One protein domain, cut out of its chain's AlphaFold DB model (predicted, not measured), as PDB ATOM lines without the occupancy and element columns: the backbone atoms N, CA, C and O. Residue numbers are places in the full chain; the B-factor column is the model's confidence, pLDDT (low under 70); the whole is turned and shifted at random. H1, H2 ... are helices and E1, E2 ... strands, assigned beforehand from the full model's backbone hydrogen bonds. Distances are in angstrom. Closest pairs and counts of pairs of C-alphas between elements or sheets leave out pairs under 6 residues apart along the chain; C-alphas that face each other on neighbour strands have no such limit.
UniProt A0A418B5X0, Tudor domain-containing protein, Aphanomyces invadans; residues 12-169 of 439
ATOM      1  N   ALA A  12      28.129 -36.480 -51.664       72.56
ATOM      2  CA  ALA A  12      27.507 -37.449 -52.558       72.56
ATOM      3  C   ALA A  12      28.394 -37.792 -53.769       72.56
ATOM      4  O   ALA A  12      28.544 -38.965 -54.101       72.56
ATOM      5  N   GLU A  13      29.036 -36.801 -54.393       82.31
ATOM      6  CA  GLU A  13      29.956 -37.025 -55.518       82.31
ATOM      7  C   GLU A  13      31.216 -37.780 -55.086       82.31
ATOM      8  O   GLU A  13      31.698 -38.661 -55.801       82.31
ATOM      9  N   LEU A  14      31.763 -37.459 -53.910       83.81
ATOM     10  CA  LEU A  14      32.921 -38.176 -53.371       83.81
ATOM     11  C   LEU A  14      32.577 -39.637 -53.046       83.81
ATOM     12  O   LEU A  14      33.383 -40.530 -53.308       83.81
ATOM     13  N   GLN A  15      31.370 -39.891 -52.539       78.81
ATOM     14  CA  GLN A  15      30.859 -41.243 -52.319       78.81
ATOM     15  C   GLN A  15      30.670 -42.011 -53.635       78.81
ATOM     16  O   GLN A  15      31.108 -43.151 -53.735       78.81
ATOM     17  N   GLU A  16      30.103 -41.397 -54.675       84.12
ATOM     18  CA  GLU A  16      29.965 -42.034 -55.997       84.12
ATOM     19  C   GLU A  16      31.331 -42.394 -56.611       84.12
ATOM     20  O   GLU A  16      31.527 -43.485 -57.165       84.12
ATOM     21  N   ARG A  17      32.325 -41.511 -56.453       87.00
ATOM     22  CA  ARG A  17      33.706 -41.787 -56.872       87.00
ATOM     23  C   ARG A  17      34.302 -42.971 -56.116       87.00
ATOM     24  O   ARG A  17      34.913 -43.827 -56.750       87.00
ATOM     25  N   LEU A  18      34.093 -43.070 -54.800       87.19
ATOM     26  CA  LEU A  18      34.554 -44.214 -54.004       87.19
ATOM     27  C   LEU A  18      33.974 -45.539 -54.500       87.19
ATOM     28  O   LEU A  18      34.694 -46.532 -54.580       87.19
ATOM     29  N   VAL A  19      32.697 -45.562 -54.869       85.56
ATOM     30  CA  VAL A  19      32.041 -46.758 -55.422       85.56
ATOM     31  C   VAL A  19      32.692 -47.161 -56.739       85.56
ATOM     32  O   VAL A  19      33.025 -48.328 -56.943       85.56
ATOM     33  N   THR A  20      32.951 -46.179 -57.601       88.81
ATOM     34  CA  THR A  20      33.633 -46.396 -58.881       88.81
ATOM     35  C   THR A  20      35.051 -46.936 -58.675       88.81
ATOM     36  O   THR A  20      35.432 -47.917 -59.315       88.81
ATOM     37  N   PHE A  21      35.821 -46.353 -57.750       91.50
ATOM     38  CA  PHE A  21      37.176 -46.810 -57.433       91.50
ATOM     39  C   PHE A  21      37.192 -48.218 -56.831       91.50
ATOM     40  O   PHE A  21      38.050 -49.022 -57.188       91.50
ATOM     41  N   ASN A  22      36.229 -48.560 -55.972       87.44
ATOM     42  CA  ASN A  22      36.104 -49.917 -55.439       87.44
ATOM     43  C   ASN A  22      35.787 -50.936 -56.544       87.44
ATOM     44  O   ASN A  22      36.427 -51.982 -56.601       87.44
ATOM     45  N   GLY A  23      34.884 -50.615 -57.477       88.31
ATOM     46  CA  GLY A  23      34.599 -51.490 -58.621       88.31
ATOM     47  C   GLY A  23      35.805 -51.677 -59.554       88.31
ATOM     48  O   GLY A  23      36.067 -52.781 -60.045       88.31
ATOM     49  N   GLN A  24      36.595 -50.620 -59.764       90.62
ATOM     50  CA  GLN A  24      37.863 -50.712 -60.496       90.62
ATOM     51  C   GLN A  24      38.864 -51.619 -59.769       90.62
ATOM     52  O   GLN A  24      39.515 -52.449 -60.405       90.62
ATOM     53  N   LEU A  25      38.950 -51.510 -58.441       91.19
ATOM     54  CA  LEU A  25      39.832 -52.338 -57.628       91.19
ATOM     55  C   LEU A  25      39.434 -53.817 -57.694       91.19
ATOM     56  O   LEU A  25      40.312 -54.662 -57.852       91.19
ATOM     57  N   GLU A  26      38.141 -54.135 -57.633       88.69
ATOM     58  CA  GLU A  26      37.635 -55.504 -57.806       88.69
ATOM     59  C   GLU A  26      37.984 -56.068 -59.189       88.69
ATOM     60  O   GLU A  26      38.450 -57.202 -59.305       88.69
ATOM     61  N   THR A  27      37.837 -55.254 -60.239       91.19
ATOM     62  CA  THR A  27      38.195 -55.649 -61.611       91.19
ATOM     63  C   THR A  27      39.689 -55.964 -61.725       91.19
ATOM     64  O   THR A  27      40.069 -56.985 -62.298       91.19
ATOM     65  N   ILE A  28      40.550 -55.126 -61.140       90.69
ATOM     66  CA  ILE A  28      42.003 -55.346 -61.130       90.69
ATOM     67  C   ILE A  28      42.365 -56.580 -60.293       90.69
ATOM     68  O   ILE A  28      43.204 -57.374 -60.710       90.69
ATOM     69  N   GLN A  29      41.718 -56.793 -59.145       87.06
ATOM     70  CA  GLN A  29      41.925 -57.987 -58.318       87.06
ATOM     71  C   GLN A  29      41.531 -59.277 -59.048       87.06
ATOM     72  O   GLN A  29      42.214 -60.293 -58.914       87.06
ATOM     73  N   LEU A  30      40.478 -59.240 -59.869       90.44
ATOM     74  CA  LEU A  30      40.101 -60.365 -60.722       90.44
ATOM     75  C   LEU A  30      41.167 -60.651 -61.792       90.44
ATOM     76  O   LEU A  30      41.520 -61.810 -62.018       90.44
ATOM     77  N   LEU A  31      41.727 -59.610 -62.415       89.38
ATOM     78  CA  LEU A  31      42.825 -59.763 -63.374       89.38
ATOM     79  C   LEU A  31      44.091 -60.314 -62.706       89.38
ATOM     80  O   LEU A  31      44.700 -61.231 -63.242       89.38
ATOM     81  N   LEU A  32      44.422 -59.852 -61.498       88.81
ATOM     82  CA  LEU A  32      45.520 -60.396 -60.685       88.81
ATOM     83  C   LEU A  32      45.278 -61.845 -60.239       88.81
ATOM     84  O   LEU A  32      46.228 -62.577 -59.987       88.81
ATOM     85  N   THR A  33      44.019 -62.281 -60.149       88.00
ATOM     86  CA  THR A  33      43.692 -63.694 -59.891       88.00
ATOM     87  C   THR A  33      44.016 -64.568 -61.106       88.00
ATOM     88  O   THR A  33      44.367 -65.735 -60.947       88.00
ATOM     89  N   THR A  34      43.906 -64.004 -62.313       90.00
ATOM     90  CA  THR A  34      44.233 -64.691 -63.571       90.00
ATOM     91  C   THR A  34      45.739 -64.658 -63.841       90.00
ATOM     92  O   THR A  34      46.313 -65.699 -64.144       90.00
ATOM     93  N   ASP A  35      46.374 -63.497 -63.637       90.12
ATOM     94  CA  ASP A  35      47.800 -63.249 -63.870       90.12
ATOM     95  C   ASP A  35      48.473 -62.626 -62.622       90.12
ATOM     96  O   ASP A  35      48.625 -61.401 -62.535       90.12
ATOM     97  N   PRO A  36      48.908 -63.447 -61.643       86.38
ATOM     98  CA  PRO A  36      49.429 -62.959 -60.360       86.38
ATOM     99  C   PRO A  36      50.761 -62.202 -60.445       86.38
ATOM    100  O   PRO A  36      51.048 -61.379 -59.580       86.38
ATOM    101  N   ASP A  37      51.567 -62.460 -61.478       88.81
ATOM    102  CA  ASP A  37      52.924 -61.907 -61.616       88.81
ATOM    103  C   ASP A  37      52.973 -60.579 -62.397       88.81
ATOM    104  O   ASP A  37      54.052 -60.030 -62.640       88.81
ATOM    105  N   ASN A  38      51.821 -60.028 -62.799       90.62
ATOM    106  CA  ASN A  38      51.781 -58.766 -63.532       90.62
ATOM    107  C   ASN A  38      52.065 -57.568 -62.603       90.62
ATOM    108  O   ASN A  38      51.175 -57.049 -61.924       90.62
ATOM    109  N   GLN A  39      53.317 -57.103 -62.610       89.44
ATOM    110  CA  GLN A  39      53.786 -55.988 -61.780       89.44
ATOM    111  C   GLN A  39      53.034 -54.672 -62.027       89.44
ATOM    112  O   GLN A  39      52.876 -53.888 -61.091       89.44
ATOM    113  N   GLU A  40      52.528 -54.433 -63.241       88.38
ATOM    114  CA  GLU A  40      51.774 -53.214 -63.558       88.38
ATOM    115  C   GLU A  40      50.424 -53.196 -62.833       88.38
ATOM    116  O   GLU A  40      50.058 -52.198 -62.213       88.38
ATOM    117  N   LEU A  41      49.708 -54.326 -62.832       88.38
ATOM    118  CA  LEU A  41      48.426 -54.455 -62.134       88.38
ATOM    119  C   LEU A  41      48.589 -54.373 -60.613       88.38
ATOM    120  O   LEU A  41      47.733 -53.802 -59.938       88.38
ATOM    121  N   ILE A  42      49.693 -54.898 -60.071       90.25
ATOM    122  CA  ILE A  42      50.021 -54.776 -58.644       90.25
ATOM    123  C   ILE A  42      50.257 -53.306 -58.274       90.25
ATOM    124  O   ILE A  42      49.718 -52.842 -57.268       90.25
ATOM    125  N   GLY A  43      51.022 -52.572 -59.093       90.69
ATOM    126  CA  GLY A  43      51.270 -51.141 -58.901       90.69
ATOM    127  C   GLY A  43      49.978 -50.324 -58.937       90.69
ATOM    128  O   GLY A  43      49.670 -49.617 -57.981       90.69
ATOM    129  N   ILE A  44      49.154 -50.513 -59.973       91.50
ATOM    130  CA  ILE A  44      47.874 -49.799 -60.114       91.50
ATOM    131  C   ILE A  44      46.919 -50.141 -58.960       91.50
ATOM    132  O   ILE A  44      46.227 -49.263 -58.448       91.50
ATOM    133  N   ALA A  45      46.879 -51.399 -58.504       89.62
ATOM    134  CA  ALA A  45      46.061 -51.787 -57.356       89.62
ATOM    135  C   ALA A  45      46.508 -51.103 -56.052       89.62
ATOM    136  O   ALA A  45      45.665 -50.813 -55.200       89.62
ATOM    137  N   ALA A  46      47.812 -50.875 -55.870       92.06
ATOM    138  CA  ALA A  46      48.342 -50.146 -54.722       92.06
ATOM    139  C   ALA A  46      47.959 -48.662 -54.792       92.06
ATOM    140  O   ALA A  46      47.346 -48.155 -53.852       92.06
ATOM    141  N   ASP A  47      48.202 -48.015 -55.933       92.62
ATOM    142  CA  ASP A  47      47.859 -46.607 -56.158       92.62
ATOM    143  C   ASP A  47      46.351 -46.367 -55.979       92.62
ATOM    144  O   ASP A  47      45.927 -45.429 -55.301       92.62
ATOM    145  N   LEU A  48      45.508 -47.261 -56.508       92.44
ATOM    146  CA  LEU A  48      44.054 -47.152 -56.389       92.44
ATOM    147  C   LEU A  48      43.575 -47.296 -54.937       92.44
ATOM    148  O   LEU A  48      42.659 -46.587 -54.519       92.44
ATOM    149  N   LYS A  49      44.214 -48.157 -54.133       90.62
ATOM    150  CA  LYS A  49      43.938 -48.243 -52.687       90.62
ATOM    151  C   LYS A  49      44.304 -46.947 -51.964       90.62
ATOM    152  O   LYS A  49      43.578 -46.543 -51.055       90.62
ATOM    153  N   GLU A  50      45.393 -46.287 -52.354       93.56
ATOM    154  CA  GLU A  50      45.759 -44.983 -51.792       93.56
ATOM    155  C   GLU A  50      44.759 -43.892 -52.183       93.56
ATOM    156  O   GLU A  50      44.321 -43.133 -51.318       93.56
ATOM    157  N   VAL A  51      44.313 -43.859 -53.443       92.50
ATOM    158  CA  VAL A  51      43.274 -42.924 -53.910       92.50
ATOM    159  C   VAL A  51      41.959 -43.126 -53.155       92.50
ATOM    160  O   VAL A  51      41.353 -42.148 -52.710       92.50
ATOM    161  N   ILE A  52      41.533 -44.377 -52.951       89.69
ATOM    162  CA  ILE A  52      40.357 -44.708 -52.131       89.69
ATOM    163  C   ILE A  52      40.545 -44.181 -50.707       89.69
ATOM    164  O   ILE A  52      39.660 -43.510 -50.181       89.69
ATOM    165  N   LYS A  53      41.713 -44.411 -50.095       89.19
ATOM    166  CA  LYS A  53      42.016 -43.936 -48.738       89.19
ATOM    167  C   LYS A  53      41.971 -42.408 -48.630       89.19
ATOM    168  O   LYS A  53      41.414 -41.885 -47.667       89.19
ATOM    169  N   LEU A  54      42.540 -41.691 -49.598       89.81
ATOM    170  CA  LEU A  54      42.533 -40.226 -49.626       89.81
ATOM    171  C   LEU A  54      41.118 -39.678 -49.826       89.81
ATOM    172  O   LEU A  54      40.708 -38.766 -49.110       89.81
ATOM    173  N   THR A  55      40.355 -40.267 -50.747       87.31
ATOM    174  CA  THR A  55      38.970 -39.861 -51.029       87.31
ATOM    175  C   THR A  55      38.070 -40.136 -49.822       87.31
ATOM    176  O   THR A  55      37.264 -39.285 -49.461       87.31
ATOM    177  N   GLN A  56      38.266 -41.265 -49.130       83.00
ATOM    178  CA  GLN A  56      37.590 -41.558 -47.865       83.00
ATOM    179  C   GLN A  56      37.930 -40.510 -46.799       83.00
ATOM    180  O   GLN A  56      37.029 -39.981 -46.163       83.00
ATOM    181  N   GLY A  57      39.204 -40.128 -46.661       82.31
ATOM    182  CA  GLY A  57      39.603 -39.063 -45.736       82.31
ATOM    183  C   GLY A  57      38.990 -37.696 -46.070       82.31
ATOM    184  O   GLY A  57      38.641 -36.941 -45.164       82.31
ATOM    185  N   MET A  58      38.806 -37.375 -47.357       83.81
ATOM    186  CA  MET A  58      38.103 -36.159 -47.786       83.81
ATOM    187  C   MET A  58      36.616 -36.198 -47.426       83.81
ATOM    188  O   MET A  58      36.081 -35.190 -46.964       83.81
ATOM    189  N   VAL A  59      35.967 -37.353 -47.603       80.19
ATOM    190  CA  VAL A  59      34.584 -37.586 -47.165       80.19
ATOM    191  C   VAL A  59      34.487 -37.407 -45.655       80.19
ATOM    192  O   VAL A  59      33.685 -36.599 -45.202       80.19
ATOM    193  N   ASP A  60      35.349 -38.062 -44.880       73.88
ATOM    194  CA  ASP A  60      35.352 -37.983 -43.417       73.88
ATOM    195  C   ASP A  60      35.565 -36.537 -42.926       73.88
ATOM    196  O   ASP A  60      34.912 -36.086 -41.980       73.88
ATOM    197  N   HIS A  61      36.429 -35.767 -43.598       76.69
ATOM    198  CA  HIS A  61      36.656 -34.353 -43.293       76.69
ATOM    199  C   HIS A  61      35.445 -33.476 -43.641       76.69
ATOM    200  O   HIS A  61      35.034 -32.644 -42.829       76.69
ATOM    201  N   HIS A  62      34.846 -33.661 -44.820       70.62
ATOM    202  CA  HIS A  62      33.646 -32.923 -45.229       70.62
ATOM    203  C   HIS A  62      32.441 -33.275 -44.343       70.62
ATOM    204  O   HIS A  62      31.581 -32.445 -44.052       70.62
ATOM    205  N   LEU A  63      32.379 -34.511 -43.874       66.25
ATOM    206  CA  LEU A  63      31.365 -34.955 -42.942       66.25
ATOM    207  C   LEU A  63      31.571 -34.366 -41.544       66.25
ATOM    208  O   LEU A  63      30.621 -33.865 -40.945       66.25
ATOM    209  N   SER A  64      32.813 -34.324 -41.064       64.31
ATOM    210  CA  SER A  64      33.169 -33.673 -39.799       64.31
ATOM    211  C   SER A  64      32.897 -32.163 -39.825       64.31
ATOM    212  O   SER A  64      32.441 -31.604 -38.828       64.31
ATOM    213  N   SER A  65      33.110 -31.491 -40.963       61.38
ATOM    214  CA  SER A  65      32.755 -30.075 -41.124       61.38
ATOM    215  C   SER A  65      31.238 -29.855 -41.224       61.38
ATOM    216  O   SER A  65      30.735 -28.837 -40.746       61.38
ATOM    217  N   CYS A  66      30.486 -30.820 -41.765       51.75
ATOM    218  CA  CYS A  66      29.021 -30.807 -41.784       51.75
ATOM    219  C   CYS A  66      28.393 -30.937 -40.387       51.75
ATOM    220  O   CYS A  66      27.367 -30.304 -40.149       51.75
ATOM    221  N   VAL A  67      29.007 -31.667 -39.447       51.91
ATOM    222  CA  VAL A  67      28.544 -31.741 -38.038       51.91
ATOM    223  C   VAL A  67      28.512 -30.364 -37.365       51.91
ATOM    224  O   VAL A  67      27.734 -30.140 -36.443       51.91
ATOM    225  N   LEU A  68      29.315 -29.411 -37.851       48.94
ATOM    226  CA  LEU A  68      29.346 -28.038 -37.346       48.94
ATOM    227  C   LEU A  68      28.285 -27.125 -37.982       48.94
ATOM    228  O   LEU A  68      28.164 -25.970 -37.572       48.94
ATOM    229  N   ARG A  69      27.512 -27.595 -38.974       53.19
ATOM    230  CA  ARG A  69      26.407 -26.811 -39.540       53.19
ATOM    231  C   ARG A  69      25.166 -26.957 -38.665       53.19
ATOM    232  O   ARG A  69      24.571 -28.027 -38.560       53.19
ATOM    233  N   GLU A  70      24.769 -25.846 -38.053       50.78
ATOM    234  CA  GLU A  70      23.559 -25.731 -37.242       50.78
ATOM    235  C   GLU A  70      22.327 -26.293 -37.982       50.78
ATOM    236  O   GLU A  70      21.975 -25.836 -39.070       50.78
ATOM    237  N   GLY A  71      21.658 -27.283 -37.379       61.75
ATOM    238  CA  GLY A  71      20.324 -27.744 -37.789       61.75
ATOM    239  C   GLY A  71      20.201 -29.200 -38.250       61.75
ATOM    240  O   GLY A  71      19.075 -29.697 -38.332       61.75
ATOM    241  N   GLN A  72      21.304 -29.913 -38.503       69.12
ATOM    242  CA  GLN A  72      21.261 -31.332 -38.881       69.12
ATOM    243  C   GLN A  72      21.536 -32.246 -37.683       69.12
ATOM    244  O   GLN A  72      22.474 -32.045 -36.922       69.12
ATOM    245  N   TRP A  73      20.691 -33.261 -37.510       75.25
ATOM    246  CA  TRP A  73      20.780 -34.193 -36.391       75.25
ATOM    247  C   TRP A  73      21.325 -35.536 -36.848       75.25
ATOM    248  O   TRP A  73      20.712 -36.202 -37.684       75.25
ATOM    249  N   PHE A  74      22.423 -35.954 -36.235       73.69
ATOM    250  CA  PHE A  74      23.107 -37.199 -36.552       73.69
ATOM    251  C   PHE A  74      22.750 -38.296 -35.537       73.69
ATOM    252  O   PHE A  74      22.523 -37.996 -34.360       73.69
ATOM    253  N   PRO A  75      22.663 -39.568 -35.964       78.50
ATOM    254  CA  PRO A  75      22.577 -40.678 -35.027       78.50
ATOM    255  C   PRO A  75      23.861 -40.801 -34.212       78.50
ATOM    256  O   PRO A  75      24.962 -40.751 -34.753       78.50
ATOM    257  N   GLY A  76      23.724 -41.038 -32.913       80.81
ATOM    258  CA  GLY A  76      24.866 -41.319 -32.061       80.81
ATOM    259  C   GLY A  76      24.483 -42.147 -30.846       80.81
ATOM    260  O   GLY A  76      23.330 -42.147 -30.416       80.81
ATOM    261  N   VAL A  77      25.469 -42.860 -30.311       79.38
ATOM    262  CA  VAL A  77      25.346 -43.664 -29.092       79.38
ATOM    263  C   VAL A  77      26.118 -42.978 -27.980       79.38
ATOM    264  O   VAL A  77      27.253 -42.544 -28.170       79.38
ATOM    265  N   VAL A  78      25.500 -42.872 -26.808       82.38
ATOM    266  CA  VAL A  78      26.151 -42.320 -25.617       82.38
ATOM    267  C   VAL A  78      27.121 -43.367 -25.066       82.38
ATOM    268  O   VAL A  78      26.694 -44.419 -24.601       82.38
ATOM    269  N   GLU A  79      28.422 -43.081 -25.121       80.50
ATOM    270  CA  GLU A  79      29.488 -43.968 -24.631       80.50
ATOM    271  C   GLU A  79      29.793 -43.717 -23.146       80.50
ATOM    272  O   GLU A  79      30.125 -44.639 -22.405       80.50
ATOM    273  N   GLY A  80      29.644 -42.474 -22.679       78.69
ATOM    274  CA  GLY A  80      29.919 -42.125 -21.290       78.69
ATOM    275  C   GLY A  80      29.330 -40.786 -20.866       78.69
ATOM    276  O   GLY A  80      29.070 -39.910 -21.688       78.69
ATOM    277  N   ILE A  81      29.130 -40.631 -19.556       83.44
ATOM    278  CA  ILE A  81      28.650 -39.393 -18.935       83.44
ATOM    279  C   ILE A  81      29.773 -38.862 -18.049       83.44
ATOM    280  O   ILE A  81      30.131 -39.486 -17.047       83.44
ATOM    281  N   LYS A  82      30.328 -37.706 -18.404       84.38
ATOM    282  CA  LYS A  82      31.301 -36.984 -17.585       84.38
ATOM    283  C   LYS A  82      30.551 -35.928 -16.772       84.38
ATOM    284  O   LYS A  82      29.739 -35.170 -17.295       84.38
ATOM    285  N   ARG A  83      30.808 -35.870 -15.465       77.12
ATOM    286  CA  ARG A  83      30.288 -34.791 -14.612       77.12
ATOM    287  C   ARG A  83      31.305 -33.666 -14.569       77.12
ATOM    288  O   ARG A  83      32.423 -33.870 -14.097       77.12
ATOM    289  N   ALA A  84      30.920 -32.489 -15.046       71.12
ATOM    290  CA  ALA A  84      31.743 -31.300 -14.914       71.12
ATOM    291  C   ALA A  84      31.738 -30.817 -13.446       71.12
ATOM    292  O   ALA A  84      30.705 -30.917 -12.773       71.12
ATOM    293  N   PRO A  85      32.840 -30.223 -12.944       61.25
ATOM    294  CA  PRO A  85      32.943 -29.744 -11.558       61.25
ATOM    295  C   PRO A  85      31.921 -28.660 -11.158       61.25
ATOM    296  O   PRO A  85      31.817 -28.330  -9.984       61.25
ATOM    297  N   GLY A  86      31.173 -28.104 -12.120       63.47
ATOM    298  CA  GLY A  86      30.149 -27.069 -11.928       63.47
ATOM    299  C   GLY A  86      28.695 -27.555 -12.006       63.47
ATOM    300  O   GLY A  86      27.802 -26.725 -12.120       63.47
ATOM    301  N   GLY A  87      28.436 -28.870 -11.980       68.25
ATOM    302  CA  GLY A  87      27.070 -29.422 -11.951       68.25
ATOM    303  C   GLY A  87      26.409 -29.654 -13.318       68.25
ATOM    304  O   GLY A  87      25.247 -30.050 -13.365       68.25
ATOM    305  N   GLY A  88      27.137 -29.456 -14.422       71.62
ATOM    306  CA  GLY A  88      26.716 -29.870 -15.765       71.62
ATOM    307  C   GLY A  88      27.136 -31.310 -16.079       71.62
ATOM    308  O   GLY A  88      28.249 -31.720 -15.739       71.62
ATOM    309  N   ASN A  89      26.265 -32.081 -16.732       82.50
ATOM    310  CA  ASN A  89      26.610 -33.394 -17.281       82.50
ATOM    311  C   ASN A  89      26.977 -33.223 -18.758       82.50
ATOM    312  O   ASN A  89      26.129 -32.791 -19.537       82.50
ATOM    313  N   THR A  90      28.200 -33.593 -19.133       82.81
ATOM    314  CA  THR A  90      28.629 -33.697 -20.531       82.81
ATOM    315  C   THR A  90      28.567 -35.159 -20.967       82.81
ATOM    316  O   THR A  90      28.932 -36.071 -20.219       82.81
ATOM    317  N   PHE A  91      28.061 -35.407 -22.170       84.44
ATOM    318  CA  PHE A  91      27.853 -36.742 -22.723       84.44
ATOM    319  C   PHE A  91      28.859 -36.963 -23.842       84.44
ATOM    320  O   PHE A  91      28.874 -36.217 -24.816       84.44
ATOM    321  N   THR A  92      29.697 -37.988 -23.718       83.44
ATOM    322  CA  THR A  92      30.573 -38.419 -24.808       83.44
ATOM    323  C   THR A  92      29.741 -39.279 -25.753       83.44
ATOM    324  O   THR A  92      29.387 -40.412 -25.424       83.44
ATOM    325  N   ILE A  93      29.377 -38.716 -26.903       83.19
ATOM    326  CA  ILE A  93      28.583 -39.365 -27.944       83.19
ATOM    327  C   ILE A  93      29.523 -39.867 -29.037       83.19
ATOM    328  O   ILE A  93      30.338 -39.117 -29.569       83.19
ATOM    329  N   HIS A  94      29.368 -41.128 -29.415       80.56
ATOM    330  CA  HIS A  94      29.941 -41.670 -30.636       80.56
ATOM    331  C   HIS A  94      28.928 -41.501 -31.775       80.56
ATOM    332  O   HIS A  94      27.848 -42.094 -31.735       80.56
ATOM    333  N   LEU A  95      29.251 -40.673 -32.769       77.56
ATOM    334  CA  LEU A  95      28.400 -40.440 -33.936       77.56
ATOM    335  C   LEU A  95      28.505 -41.617 -34.916       77.56
ATOM    336  O   LEU A  95      29.568 -41.875 -35.491       77.56
ATOM    337  N   LEU A  96      27.388 -42.317 -35.109       71.81
ATOM    338  CA  LEU A  96      27.275 -43.449 -36.028       71.81
ATOM    339  C   LEU A  96      27.290 -42.930 -37.477       71.81
ATOM    340  O   LEU A  96      26.690 -41.900 -37.779       71.81
ATOM    341  N   GLY A  97      28.054 -43.594 -38.347       64.06
ATOM    342  CA  GLY A  97      28.341 -43.155 -39.723       64.06
ATOM    343  C   GLY A  97      29.574 -42.250 -39.861       64.06
ATOM    344  O   GLY A  97      30.235 -42.277 -40.894       64.06
ATOM    345  N   LEU A  98      29.945 -41.519 -38.802       63.09
ATOM    346  CA  LEU A  98      31.087 -40.595 -38.801       63.09
ATOM    347  C   LEU A  98      32.319 -41.150 -38.091       63.09
ATOM    348  O   LEU A  98      33.421 -40.659 -38.308       63.09
ATOM    349  N   LYS A  99      32.142 -42.155 -37.222       65.75
ATOM    350  CA  LYS A  99      33.206 -42.733 -36.379       65.75
ATOM    351  C   LYS A  99      33.954 -41.689 -35.533       65.75
ATOM    352  O   LYS A  99      35.080 -41.919 -35.089       65.75
ATOM    353  N   VAL A 100      33.325 -40.536 -35.299       72.88
ATOM    354  CA  VAL A 100      33.850 -39.434 -34.488       72.88
ATOM    355  C   VAL A 100      33.215 -39.493 -33.105       72.88
ATOM    356  O   VAL A 100      32.010 -39.714 -32.962       72.88
ATOM    357  N   LYS A 101      34.033 -39.267 -32.074       79.56
ATOM    358  CA  LYS A 101      33.576 -39.077 -30.695       79.56
ATOM    359  C   LYS A 101      33.481 -37.585 -30.403       79.56
ATOM    360  O   LYS A 101      34.446 -36.859 -30.631       79.56
ATOM    361  N   GLN A 102      32.343 -37.141 -29.885       77.25
ATOM    362  CA  GLN A 102      32.096 -35.746 -29.545       77.25
ATOM    363  C   GLN A 102      31.517 -35.635 -28.136       77.25
ATOM    364  O   GLN A 102      30.603 -36.370 -27.774       77.25
ATOM    365  N   ASP A 103      32.040 -34.698 -27.347       78.94
ATOM    366  CA  ASP A 103      31.469 -34.342 -26.049       78.94
ATOM    367  C   ASP A 103      30.377 -33.280 -26.268       78.94
ATOM    368  O   ASP A 103      30.630 -32.237 -26.873       78.94
ATOM    369  N   VAL A 104      29.155 -33.571 -25.821       76.62
ATOM    370  CA  VAL A 104      27.943 -32.797 -26.124       76.62
ATOM    371  C   VAL A 104      27.076 -32.639 -24.868       76.62
ATOM    372  O   VAL A 104      27.023 -33.527 -24.014       76.62
ATOM    373  N   ASP A 105      26.389 -31.503 -24.747       77.81
ATOM    374  CA  ASP A 105      25.491 -31.194 -23.628       77.81
ATOM    375  C   ASP A 105      24.066 -31.744 -23.837       77.81
ATOM    376  O   ASP A 105      23.639 -32.045 -24.951       77.81
ATOM    377  N   LEU A 106      23.280 -31.823 -22.754       73.81
ATOM    378  CA  LEU A 106      21.892 -32.329 -22.757       73.81
ATOM    379  C   LEU A 106      20.962 -31.629 -23.755       73.81
ATOM    380  O   LEU A 106      20.039 -32.252 -24.267       73.81
ATOM    381  N   THR A 107      21.169 -30.341 -24.017       75.06
ATOM    382  CA  THR A 107      20.335 -29.542 -24.932       75.06
ATOM    383  C   THR A 107      20.532 -29.919 -26.399       75.06
ATOM    384  O   THR A 107      19.649 -29.692 -27.222       75.06
ATOM    385  N   SER A 108      21.674 -30.521 -26.718       74.62
ATOM    386  CA  SER A 108      22.049 -30.975 -28.056       74.62
ATOM    387  C   SER A 108      21.763 -32.468 -28.263       74.62
ATOM    388  O   SER A 108      22.131 -33.035 -29.289       74.62
ATOM    389  N   LEU A 109      21.087 -33.105 -27.303       75.62
ATOM    390  CA  LEU A 109      20.646 -34.492 -27.350       75.62
ATOM    391  C   LEU A 109      19.127 -34.567 -27.501       75.62
ATOM    392  O   LEU A 109      18.380 -33.872 -26.818       75.62
ATOM    393  N   ARG A 110      18.660 -35.471 -28.362       76.62
ATOM    394  CA  ARG A 110      17.245 -35.847 -28.447       76.62
ATOM    395  C   ARG A 110      17.118 -37.362 -28.475       76.62
ATOM    396  O   ARG A 110      17.945 -38.036 -29.090       76.62
ATOM    397  N   ALA A 111      16.079 -37.887 -27.835       72.44
ATOM    398  CA  ALA A 111      15.742 -39.297 -27.966       72.44
ATOM    399  C   ALA A 111      15.331 -39.601 -29.416       72.44
ATOM    400  O   ALA A 111      14.740 -38.765 -30.102       72.44
ATOM    401  N   ILE A 112      15.680 -40.793 -29.895       71.69
ATOM    402  CA  ILE A 112      15.213 -41.275 -31.191       71.69
ATOM    403  C   ILE A 112      13.787 -41.805 -31.001       71.69
ATOM    404  O   ILE A 112      13.585 -42.806 -30.316       71.69
ATOM    405  N   ASP A 113      12.809 -41.146 -31.623       60.31
ATOM    406  CA  ASP A 113      11.411 -41.583 -31.623       60.31
ATOM    407  C   ASP A 113      11.210 -42.767 -32.583       60.31
ATOM    408  O   ASP A 113      10.755 -42.573 -33.711       60.31
ATOM    409  N   THR A 114      11.538 -44.003 -32.191       55.66
ATOM    410  CA  THR A 114      11.081 -45.187 -32.948       55.66
ATOM    411  C   THR A 114      10.831 -46.429 -32.091       55.66
ATOM    412  O   THR A 114      11.615 -46.807 -31.224       55.66
ATOM    413  N   GLY A 115       9.708 -47.095 -32.392       50.31
ATOM    414  CA  GLY A 115       9.363 -48.425 -31.901       50.31
ATOM    415  C   GLY A 115      10.324 -49.472 -32.456       50.31
ATOM    416  O   GLY A 115      10.462 -49.621 -33.669       50.31
ATOM    417  N   SER A 116      10.993 -50.167 -31.540       43.34
ATOM    418  CA  SER A 116      11.914 -51.267 -31.811       43.34
ATOM    419  C   SER A 116      11.233 -52.355 -32.651       43.34
ATOM    420  O   SER A 116      10.211 -52.911 -32.244       43.34
ATOM    421  N   ALA A 117      11.794 -52.652 -33.824       50.62
ATOM    422  CA  ALA A 117      11.483 -53.866 -34.565       50.62
ATOM    423  C   ALA A 117      12.597 -54.896 -34.299       50.62
ATOM    424  O   ALA A 117      13.772 -54.539 -34.377       50.62
ATOM    425  N   PRO A 118      12.263 -56.158 -33.981       49.22
ATOM    426  CA  PRO A 118      13.262 -57.187 -33.714       49.22
ATOM    427  C   PRO A 118      14.051 -57.536 -34.983       49.22
ATOM    428  O   PRO A 118      13.477 -57.759 -36.051       49.22
ATOM    429  N   LEU A 119      15.378 -57.584 -34.849       53.69
ATOM    430  CA  LEU A 119      16.311 -57.899 -35.927       53.69
ATOM    431  C   LEU A 119      16.197 -59.366 -36.364       53.69
ATOM    432  O   LEU A 119      16.301 -60.285 -35.551       53.69
ATOM    433  N   LEU A 120      16.073 -59.584 -37.672       48.66
ATOM    434  CA  LEU A 120      16.353 -60.859 -38.329       48.66
ATOM    435  C   LEU A 120      17.556 -60.645 -39.252       48.66
ATOM    436  O   LEU A 120      17.511 -59.840 -40.180       48.66
ATOM    437  N   HIS A 121      18.649 -61.341 -38.956       44.78
ATOM    438  CA  HIS A 121      19.903 -61.262 -39.697       44.78
ATOM    439  C   HIS A 121      19.704 -61.819 -41.119       44.78
ATOM    440  O   HIS A 121      19.137 -62.899 -41.281       44.78
ATOM    441  N   GLY A 122      20.178 -61.094 -42.138       53.31
ATOM    442  CA  GLY A 122      20.197 -61.565 -43.531       53.31
ATOM    443  C   GLY A 122      18.935 -61.302 -44.363       53.31
ATOM    444  O   GLY A 122      18.803 -61.877 -45.440       53.31
ATOM    445  N   ILE A 123      18.017 -60.451 -43.895       63.78
ATOM    446  CA  ILE A 123      16.843 -60.007 -44.666       63.78
ATOM    447  C   ILE A 123      17.108 -58.601 -45.220       63.78
ATOM    448  O   ILE A 123      17.749 -57.788 -44.554       63.78
ATOM    449  N   ASP A 124      16.613 -58.312 -46.425       72.25
ATOM    450  CA  ASP A 124      16.562 -56.956 -46.978       72.25
ATOM    451  C   ASP A 124      15.882 -56.014 -45.966       72.25
ATOM    452  O   ASP A 124      14.722 -56.204 -45.588       72.25
ATOM    453  N   VAL A 125      16.596 -54.986 -45.511       78.56
ATOM    454  CA  VAL A 125      16.094 -53.994 -44.551       78.56
ATOM    455  C   VAL A 125      16.141 -52.594 -45.143       78.56
ATOM    456  O   VAL A 125      16.921 -52.274 -46.031       78.56
ATOM    457  N   GLY A 126      15.231 -51.742 -44.693       80.50
ATOM    458  CA  GLY A 126      15.184 -50.342 -45.057       80.50
ATOM    459  C   GLY A 126      15.987 -49.597 -44.014       80.50
ATOM    460  O   GLY A 126      15.535 -49.511 -42.875       80.50
ATOM    461  N   ALA A 127      17.150 -49.073 -44.379       82.75
ATOM    462  CA  ALA A 127      17.978 -48.284 -43.477       82.75
ATOM    463  C   ALA A 127      17.797 -46.791 -43.762       82.75
ATOM    464  O   ALA A 127      17.768 -46.370 -44.921       82.75
ATOM    465  N   LYS A 128      17.645 -45.984 -42.709       82.69
ATOM    466  CA  LYS A 128      17.576 -44.523 -42.825       82.69
ATOM    467  C   LYS A 128      18.973 -43.942 -43.046       82.69
ATOM    468  O   LYS A 128      19.823 -44.071 -42.173       82.69
ATOM    469  N   TYR A 129      19.181 -43.264 -44.170       80.38
ATOM    470  CA  TYR A 129      20.434 -42.578 -44.480       80.38
ATOM    471  C   TYR A 129      20.562 -41.272 -43.687       80.38
ATOM    472  O   TYR A 129      19.597 -40.511 -43.600       80.38
ATOM    473  N   TYR A 130      21.725 -40.998 -43.095       71.62
ATOM    474  CA  TYR A 130      21.922 -39.856 -42.187       71.62
ATOM    475  C   TYR A 130      21.913 -38.488 -42.884       71.62
ATOM    476  O   TYR A 130      21.472 -37.510 -42.277       71.62
ATOM    477  N   VAL A 131      22.364 -38.410 -44.143       67.56
ATOM    478  CA  VAL A 131      22.433 -37.135 -44.881       67.56
ATOM    479  C   VAL A 131      21.029 -36.622 -45.184       67.56
ATOM    480  O   VAL A 131      20.700 -35.487 -44.853       67.56
ATOM    481  N   ASP A 132      20.169 -37.480 -45.731       71.75
ATOM    482  CA  ASP A 132      18.845 -37.060 -46.210       71.75
ATOM    483  C   ASP A 132      17.709 -37.445 -45.253       71.75
ATOM    484  O   ASP A 132      16.571 -36.998 -45.393       71.75
ATOM    485  N   GLY A 133      17.973 -38.331 -44.290       73.12
ATOM    486  CA  GLY A 133      16.954 -38.898 -43.409       73.12
ATOM    487  C   GLY A 133      15.945 -39.815 -44.118       73.12
ATOM    488  O   GLY A 133      14.895 -40.114 -43.541       73.12
ATOM    489  N   VAL A 134      16.235 -40.254 -45.346       79.75
ATOM    490  CA  VAL A 134      15.366 -41.102 -46.179       79.75
ATOM    491  C   VAL A 134      15.725 -42.578 -45.993       79.75
ATOM    492  O   VAL A 134      16.889 -42.919 -45.800       79.75
ATOM    493  N   TYR A 135      14.726 -43.464 -46.031       82.38
ATOM    494  CA  TYR A 135      14.946 -44.912 -45.964       82.38
ATOM    495  C   TYR A 135      15.291 -45.468 -47.346       82.38
ATOM    496  O   TYR A 135      14.498 -45.334 -48.278       82.38
ATOM    497  N   TYR A 136      16.429 -46.143 -47.449       84.06
ATOM    498  CA  TYR A 136      16.872 -46.840 -48.653       84.06
ATOM    499  C   TYR A 136      16.983 -48.342 -48.396       84.06
ATOM    500  O   TYR A 136      17.147 -48.782 -47.258       84.06
ATOM    501  N   LYS A 137      16.882 -49.136 -49.467       84.44
ATOM    502  CA  LYS A 137      17.065 -50.587 -49.400       84.44
ATOM    503  C   LYS A 137      18.526 -50.904 -49.082       84.44
ATOM    504  O   LYS A 137      19.431 -50.426 -49.771       84.44
ATOM    505  N   ALA A 138      18.736 -51.698 -48.043       84.75
ATOM    506  CA  ALA A 138      20.045 -52.064 -47.552       84.75
ATOM    507  C   ALA A 138      20.082 -53.522 -47.076       84.75
ATOM    508  O   ALA A 138      19.073 -54.099 -46.671       84.75
ATOM    509  N   VAL A 139      21.272 -54.108 -47.112       84.88
ATOM    510  CA  VAL A 139      21.538 -55.470 -46.645       84.88
ATOM    511  C   VAL A 139      22.425 -55.394 -45.413       84.88
ATOM    512  O   VAL A 139      23.471 -54.744 -45.436       84.88
ATOM    513  N   ILE A 140      22.022 -56.057 -44.330       84.38
ATOM    514  CA  ILE A 140      22.837 -56.156 -43.114       84.38
ATOM    515  C   ILE A 140      24.050 -57.042 -43.413       84.38
ATOM    516  O   ILE A 140      23.875 -58.215 -43.744       84.38
ATOM    517  N   LYS A 141      25.267 -56.501 -43.283       81.44
ATOM    518  CA  LYS A 141      26.506 -57.288 -43.378       81.44
ATOM    519  C   LYS A 141      26.946 -57.814 -42.019       81.44
ATOM    520  O   LYS A 141      27.211 -59.002 -41.883       81.44
ATOM    521  N   GLU A 142      27.029 -56.929 -41.035       78.19
ATOM    522  CA  GLU A 142      27.564 -57.246 -39.712       78.19
ATOM    523  C   GLU A 142      26.802 -56.468 -38.640       78.19
ATOM    524  O   GLU A 142      26.359 -55.342 -38.871       78.19
ATOM    525  N   VAL A 143      26.620 -57.078 -37.473       78.81
ATOM    526  CA  VAL A 143      26.056 -56.410 -36.297       78.81
ATOM    527  C   VAL A 143      27.215 -56.018 -35.388       78.81
ATOM    528  O   VAL A 143      27.967 -56.879 -34.935       78.81
ATOM    529  N   THR A 144      27.361 -54.720 -35.144       76.69
ATOM    530  CA  THR A 144      28.387 -54.137 -34.275       76.69
ATOM    531  C   THR A 144      27.827 -53.970 -32.857       76.69
ATOM    532  O   THR A 144      26.617 -53.971 -32.643       76.69
ATOM    533  N   SER A 145      28.683 -53.768 -31.853       71.12
ATOM    534  CA  SER A 145      28.267 -53.531 -30.458       71.12
ATOM    535  C   SER A 145      27.381 -52.293 -30.243       71.12
ATOM    536  O   SER A 145      26.730 -52.189 -29.205       71.12
ATOM    537  N   HIS A 146      27.374 -51.341 -31.181       65.44
ATOM    538  CA  HIS A 146      26.675 -50.056 -31.059       65.44
ATOM    539  C   HIS A 146      25.636 -49.806 -32.168       65.44
ATOM    540  O   HIS A 146      24.919 -48.807 -32.115       65.44
ATOM    541  N   GLY A 147      25.525 -50.698 -33.155       76.25
ATOM    542  CA  GLY A 147      24.674 -50.515 -34.328       76.25
ATOM    543  C   GLY A 147      24.823 -51.652 -35.335       76.25
ATOM    544  O   GLY A 147      25.350 -52.716 -35.024       76.25
ATOM    545  N   VAL A 148      24.360 -51.430 -36.561       81.25
ATOM    546  CA  VAL A 148      24.377 -52.431 -37.630       81.25
ATOM    547  C   VAL A 148      25.083 -51.862 -38.852       81.25
ATOM    548  O   VAL A 148      24.737 -50.785 -39.335       81.25
ATOM    549  N   MET A 149      26.059 -52.604 -39.370       80.25
ATOM    550  CA  MET A 149      26.727 -52.303 -40.630       80.25
ATOM    551  C   MET A 149      25.826 -52.732 -41.782       80.25
ATOM    552  O   MET A 149      25.645 -53.927 -42.049       80.25
ATOM    553  N   VAL A 150      25.260 -51.750 -42.475       85.12
ATOM    554  CA  VAL A 150      24.378 -51.956 -43.622       85.12
ATOM    555  C   VAL A 150      25.075 -51.554 -44.919       85.12
ATOM    556  O   VAL A 150      25.796 -50.560 -44.983       85.12
ATOM    557  N   LEU A 151      24.866 -52.350 -45.966       84.06
ATOM    558  CA  LEU A 151      25.268 -52.047 -47.337       84.06
ATOM    559  C   LEU A 151      24.055 -51.511 -48.096       84.06
ATOM    560  O   LEU A 151      23.099 -52.255 -48.310       84.06
ATOM    561  N   PHE A 152      24.096 -50.259 -48.539       83.94
ATOM    562  CA  PHE A 152      23.030 -49.690 -49.364       83.94
ATOM    563  C   PHE A 152      23.107 -50.227 -50.797       83.94
ATOM    564  O   PHE A 152      24.089 -49.985 -51.491       83.94
ATOM    565  N   GLU A 153      22.066 -50.911 -51.281       79.00
ATOM    566  CA  GLU A 153      22.095 -51.554 -52.610       79.00
ATOM    567  C   GLU A 153      22.188 -50.553 -53.768       79.00
ATOM    568  O   GLU A 153      22.798 -50.847 -54.790       79.00
ATOM    569  N   GLY A 154      21.589 -49.368 -53.620       70.75
ATOM    570  CA  GLY A 154      21.586 -48.350 -54.676       70.75
ATOM    571  C   GLY A 154      22.913 -47.606 -54.824       70.75
ATOM    572  O   GLY A 154      23.184 -47.061 -55.888       70.75
ATOM    573  N   TYR A 155      23.725 -47.593 -53.768       69.88
ATOM    574  CA  TYR A 155      24.935 -46.776 -53.697       69.88
ATOM    575  C   TYR A 155      26.191 -47.589 -53.403       69.88
ATOM    576  O   TYR A 155      27.265 -47.036 -53.483       69.88
ATOM    577  N   GLY A 156      26.110 -48.866 -53.024       71.94
ATOM    578  CA  GLY A 156      27.285 -49.675 -52.672       71.94
ATOM    579  C   GLY A 156      28.036 -49.213 -51.412       71.94
ATOM    580  O   GLY A 156      29.070 -49.786 -51.073       71.94
ATOM    581  N   ASN A 157      27.524 -48.208 -50.699       76.00
ATOM    582  CA  ASN A 157      28.156 -47.644 -49.512       76.00
ATOM    583  C   ASN A 157      27.898 -48.518 -48.281       76.00
ATOM    584  O   ASN A 157      26.774 -48.982 -48.060       76.00
ATOM    585  N   LEU A 158      28.945 -48.711 -47.476       80.38
ATOM    586  CA  LEU A 158      28.882 -49.371 -46.173       80.38
ATOM    587  C   LEU A 158      28.799 -48.325 -45.071       80.38
ATOM    588  O   LEU A 158      29.705 -47.506 -44.931       80.38
ATOM    589  N   GLU A 159      27.743 -48.390 -44.271       80.00
ATOM    590  CA  GLU A 159      27.513 -47.442 -43.188       80.00
ATOM    591  C   GLU A 159      27.062 -48.150 -41.911       80.00
ATOM    592  O   GLU A 159      26.352 -49.155 -41.955       80.00
ATOM    593  N   GLU A 160      27.471 -47.606 -40.766       82.00
ATOM    594  CA  GLU A 160      27.013 -48.041 -39.453       82.00
ATOM    595  C   GLU A 160      25.776 -47.235 -39.044       82.00
ATOM    596  O   GLU A 160      25.861 -46.035 -38.782       82.00
ATOM    597  N   VAL A 161      24.623 -47.899 -38.985       80.25
ATOM    598  CA  VAL A 161      23.323 -47.282 -38.693       80.25
ATOM    599  C   VAL A 161      22.761 -47.885 -37.398       80.25
ATOM    600  O   VAL A 161      22.850 -49.100 -37.208       80.25
ATOM    601  N   PRO A 162      22.167 -47.093 -36.481       78.75
ATOM    602  CA  PRO A 162      21.543 -47.659 -35.287       78.75
ATOM    603  C   PRO A 162      20.361 -48.573 -35.634       78.75
ATOM    604  O   PRO A 162      19.605 -48.297 -36.565       78.75
ATOM    605  N   GLU A 163      20.126 -49.607 -34.821       70.62
ATOM    606  CA  GLU A 163      19.014 -50.560 -35.008       70.62
ATOM    607  C   GLU A 163      17.644 -49.868 -35.105       70.62
ATOM    608  O   GLU A 163      16.776 -50.270 -35.876       70.62
ATOM    609  N   ALA A 164      17.477 -48.762 -34.377       72.88
ATOM    610  CA  ALA A 164      16.270 -47.938 -34.359       72.88
ATOM    611  C   ALA A 164      15.923 -47.291 -35.721       72.88
ATOM    612  O   ALA A 164      14.799 -46.819 -35.915       72.88
ATOM    613  N   TYR A 165      16.881 -47.241 -36.651       75.06
ATOM    614  CA  TYR A 165      16.741 -46.706 -38.010       75.06
ATOM    615  C   TYR A 165      16.587 -47.794 -39.077       75.06
ATOM    616  O   TYR A 165      16.526 -47.474 -40.268       75.06
ATOM    617  N   LEU A 166      16.480 -49.055 -38.663       76.69
ATOM    618  CA  LEU A 166      16.145 -50.164 -39.540       76.69
ATOM    619  C   LEU A 166      14.634 -50.388 -39.546       76.69
ATOM    620  O   LEU A 166      13.958 -50.359 -38.518       76.69
ATOM    621  N   ARG A 167      14.092 -50.627 -40.735       74.56
ATOM    622  CA  ARG A 167      12.715 -51.072 -40.940       74.56
ATOM    623  C   ARG A 167      12.720 -52.371 -41.734       74.56
ATOM    624  O   ARG A 167      13.524 -52.494 -42.656       74.56
ATOM    625  N   PRO A 168      11.822 -53.322 -41.446       70.44
ATOM    626  CA  PRO A 168      11.616 -54.455 -42.337       70.44
ATOM    627  C   PRO A 168      11.240 -53.934 -43.730       70.44
ATOM    628  O   PRO A 168      10.300 -53.142 -43.853       70.44
ATOM    629  N   VAL A 169      11.969 -54.330 -44.778       66.81
ATOM    630  CA  VAL A 169      11.490 -54.095 -46.147       66.81
ATOM    631  C   VAL A 169      10.326 -55.039 -46.337       66.81
ATOM    632  O   VAL A 169      10.479 -56.252 -46.213       66.81
TER     633      VAL A 169
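What this domain is: This is residues 12 to 169 of the 439 residues of the protein "Tudor domain-containing protein" of Aphanomyces invadans (UniProt A0A418B5X0). Three parts make a loose, elongated model: a small five-stranded sheet, E7 to E8, that folds over on itself at the bend in E5 like a barrel left open between its edges; a twisted three-stranded sheet, E1 to E3; and a long helical hairpin, H1 and H2. The tip of the helical hairpin and the turn between E1 and E2 lie at opposite ends of the long axis, and the five-stranded sheet is a lobe apart from both helices. The printed part has 158 residues, with two named helices and then eight named strands along the chain, and its class is mixed, helices and strands. Both sheets are antiparallel, in the orders E7 - E6 - E5 - E4 - E8 and E1 - E2 - E3. The radius of gyration of the C-alphas is 19.0 A, and the spans are 64 by 36 by 25 A.

How they stand to each other: The larger sheet has E7, residues 158 to 161, and E8, residues 166 to 168, as its edge strands; its inner strands are E6, residues 147 to 152, E5, residues 135 to 144, and E4, residues 124 to 128. It is strongly twisted, and E5 bends by 84 degrees at residue 141. E4, E5, E6 and E7 form a meander, each strand the antiparallel neighbour of the one before. N 150 and O 159 are 2.9 A apart between E6 and E7, N 149 and O 142 are 2.8 A apart between E6 and E5, N 138 and O 125 are 2.8 A apart between E5 and E4, and N 126 and O 167 are 2.8 A apart between E4 and E8, each within hydrogen-bond range. The closest C-alphas of E4 and E7, those of Ala 127 and Val 161, are 7.2 A apart. E7 and E8 meet only through their link. The other sheet is also a meander: E1, residues 76 to 83, E2, residues 89 to 95, and E3, residues 100 to 105. E1 and E2 form a hairpin, with N 82 and O 90 at 2.8 A; E2 and E3 form another, with N 93 and O 102 at 2.8 A. E1 bends by 60 degrees at residue 79. H1, residues 12 to 34, and H2, residues 39 to 66, form a helical hairpin and touch, closest at the C-alphas of Leu 18 and Ile 52, 6.1 A apart, at a shallow tilt of 20 degrees, opposite ways. In both helices every O i to N i+4 pair is within hydrogen-bond range. Neither helix is on either sheet. The closest C-alphas of H2 and E3, those of Ser 64 and Val 100, are 7.9 A apart.

Where its parts are: H1 begins at C-alpha 12, (27.507, -37.449, -52.558), and is 33.8 A long; H2 is 40.6 A long and ends at C-alpha 66, (29.021, -30.807, -41.784). E1 measures 19.4 A, E2 18.2 A and E3 16.0 A. E4 measures 13.1 A, E5 20.1 A, E6 15.1 A and E7 9.6 A. E8 measures 6.8 A and ends at C-alpha 168, (11.616, -54.455, -42.337).

The domain as a whole: The two C-alphas farthest apart, those of Asp 35 and Gly 86, are 65.7 A apart. Residues 33 to 39, of which 33 and 34 belong to H1 and 39 to H2, stand free. The printed part has no cut. The link from E3 to E4, residues 106 to 123, is long. The mean pLDDT of the printed part is 77.2, and 31 residues are under 70, among them residues 63 to 72 and 113 to 123.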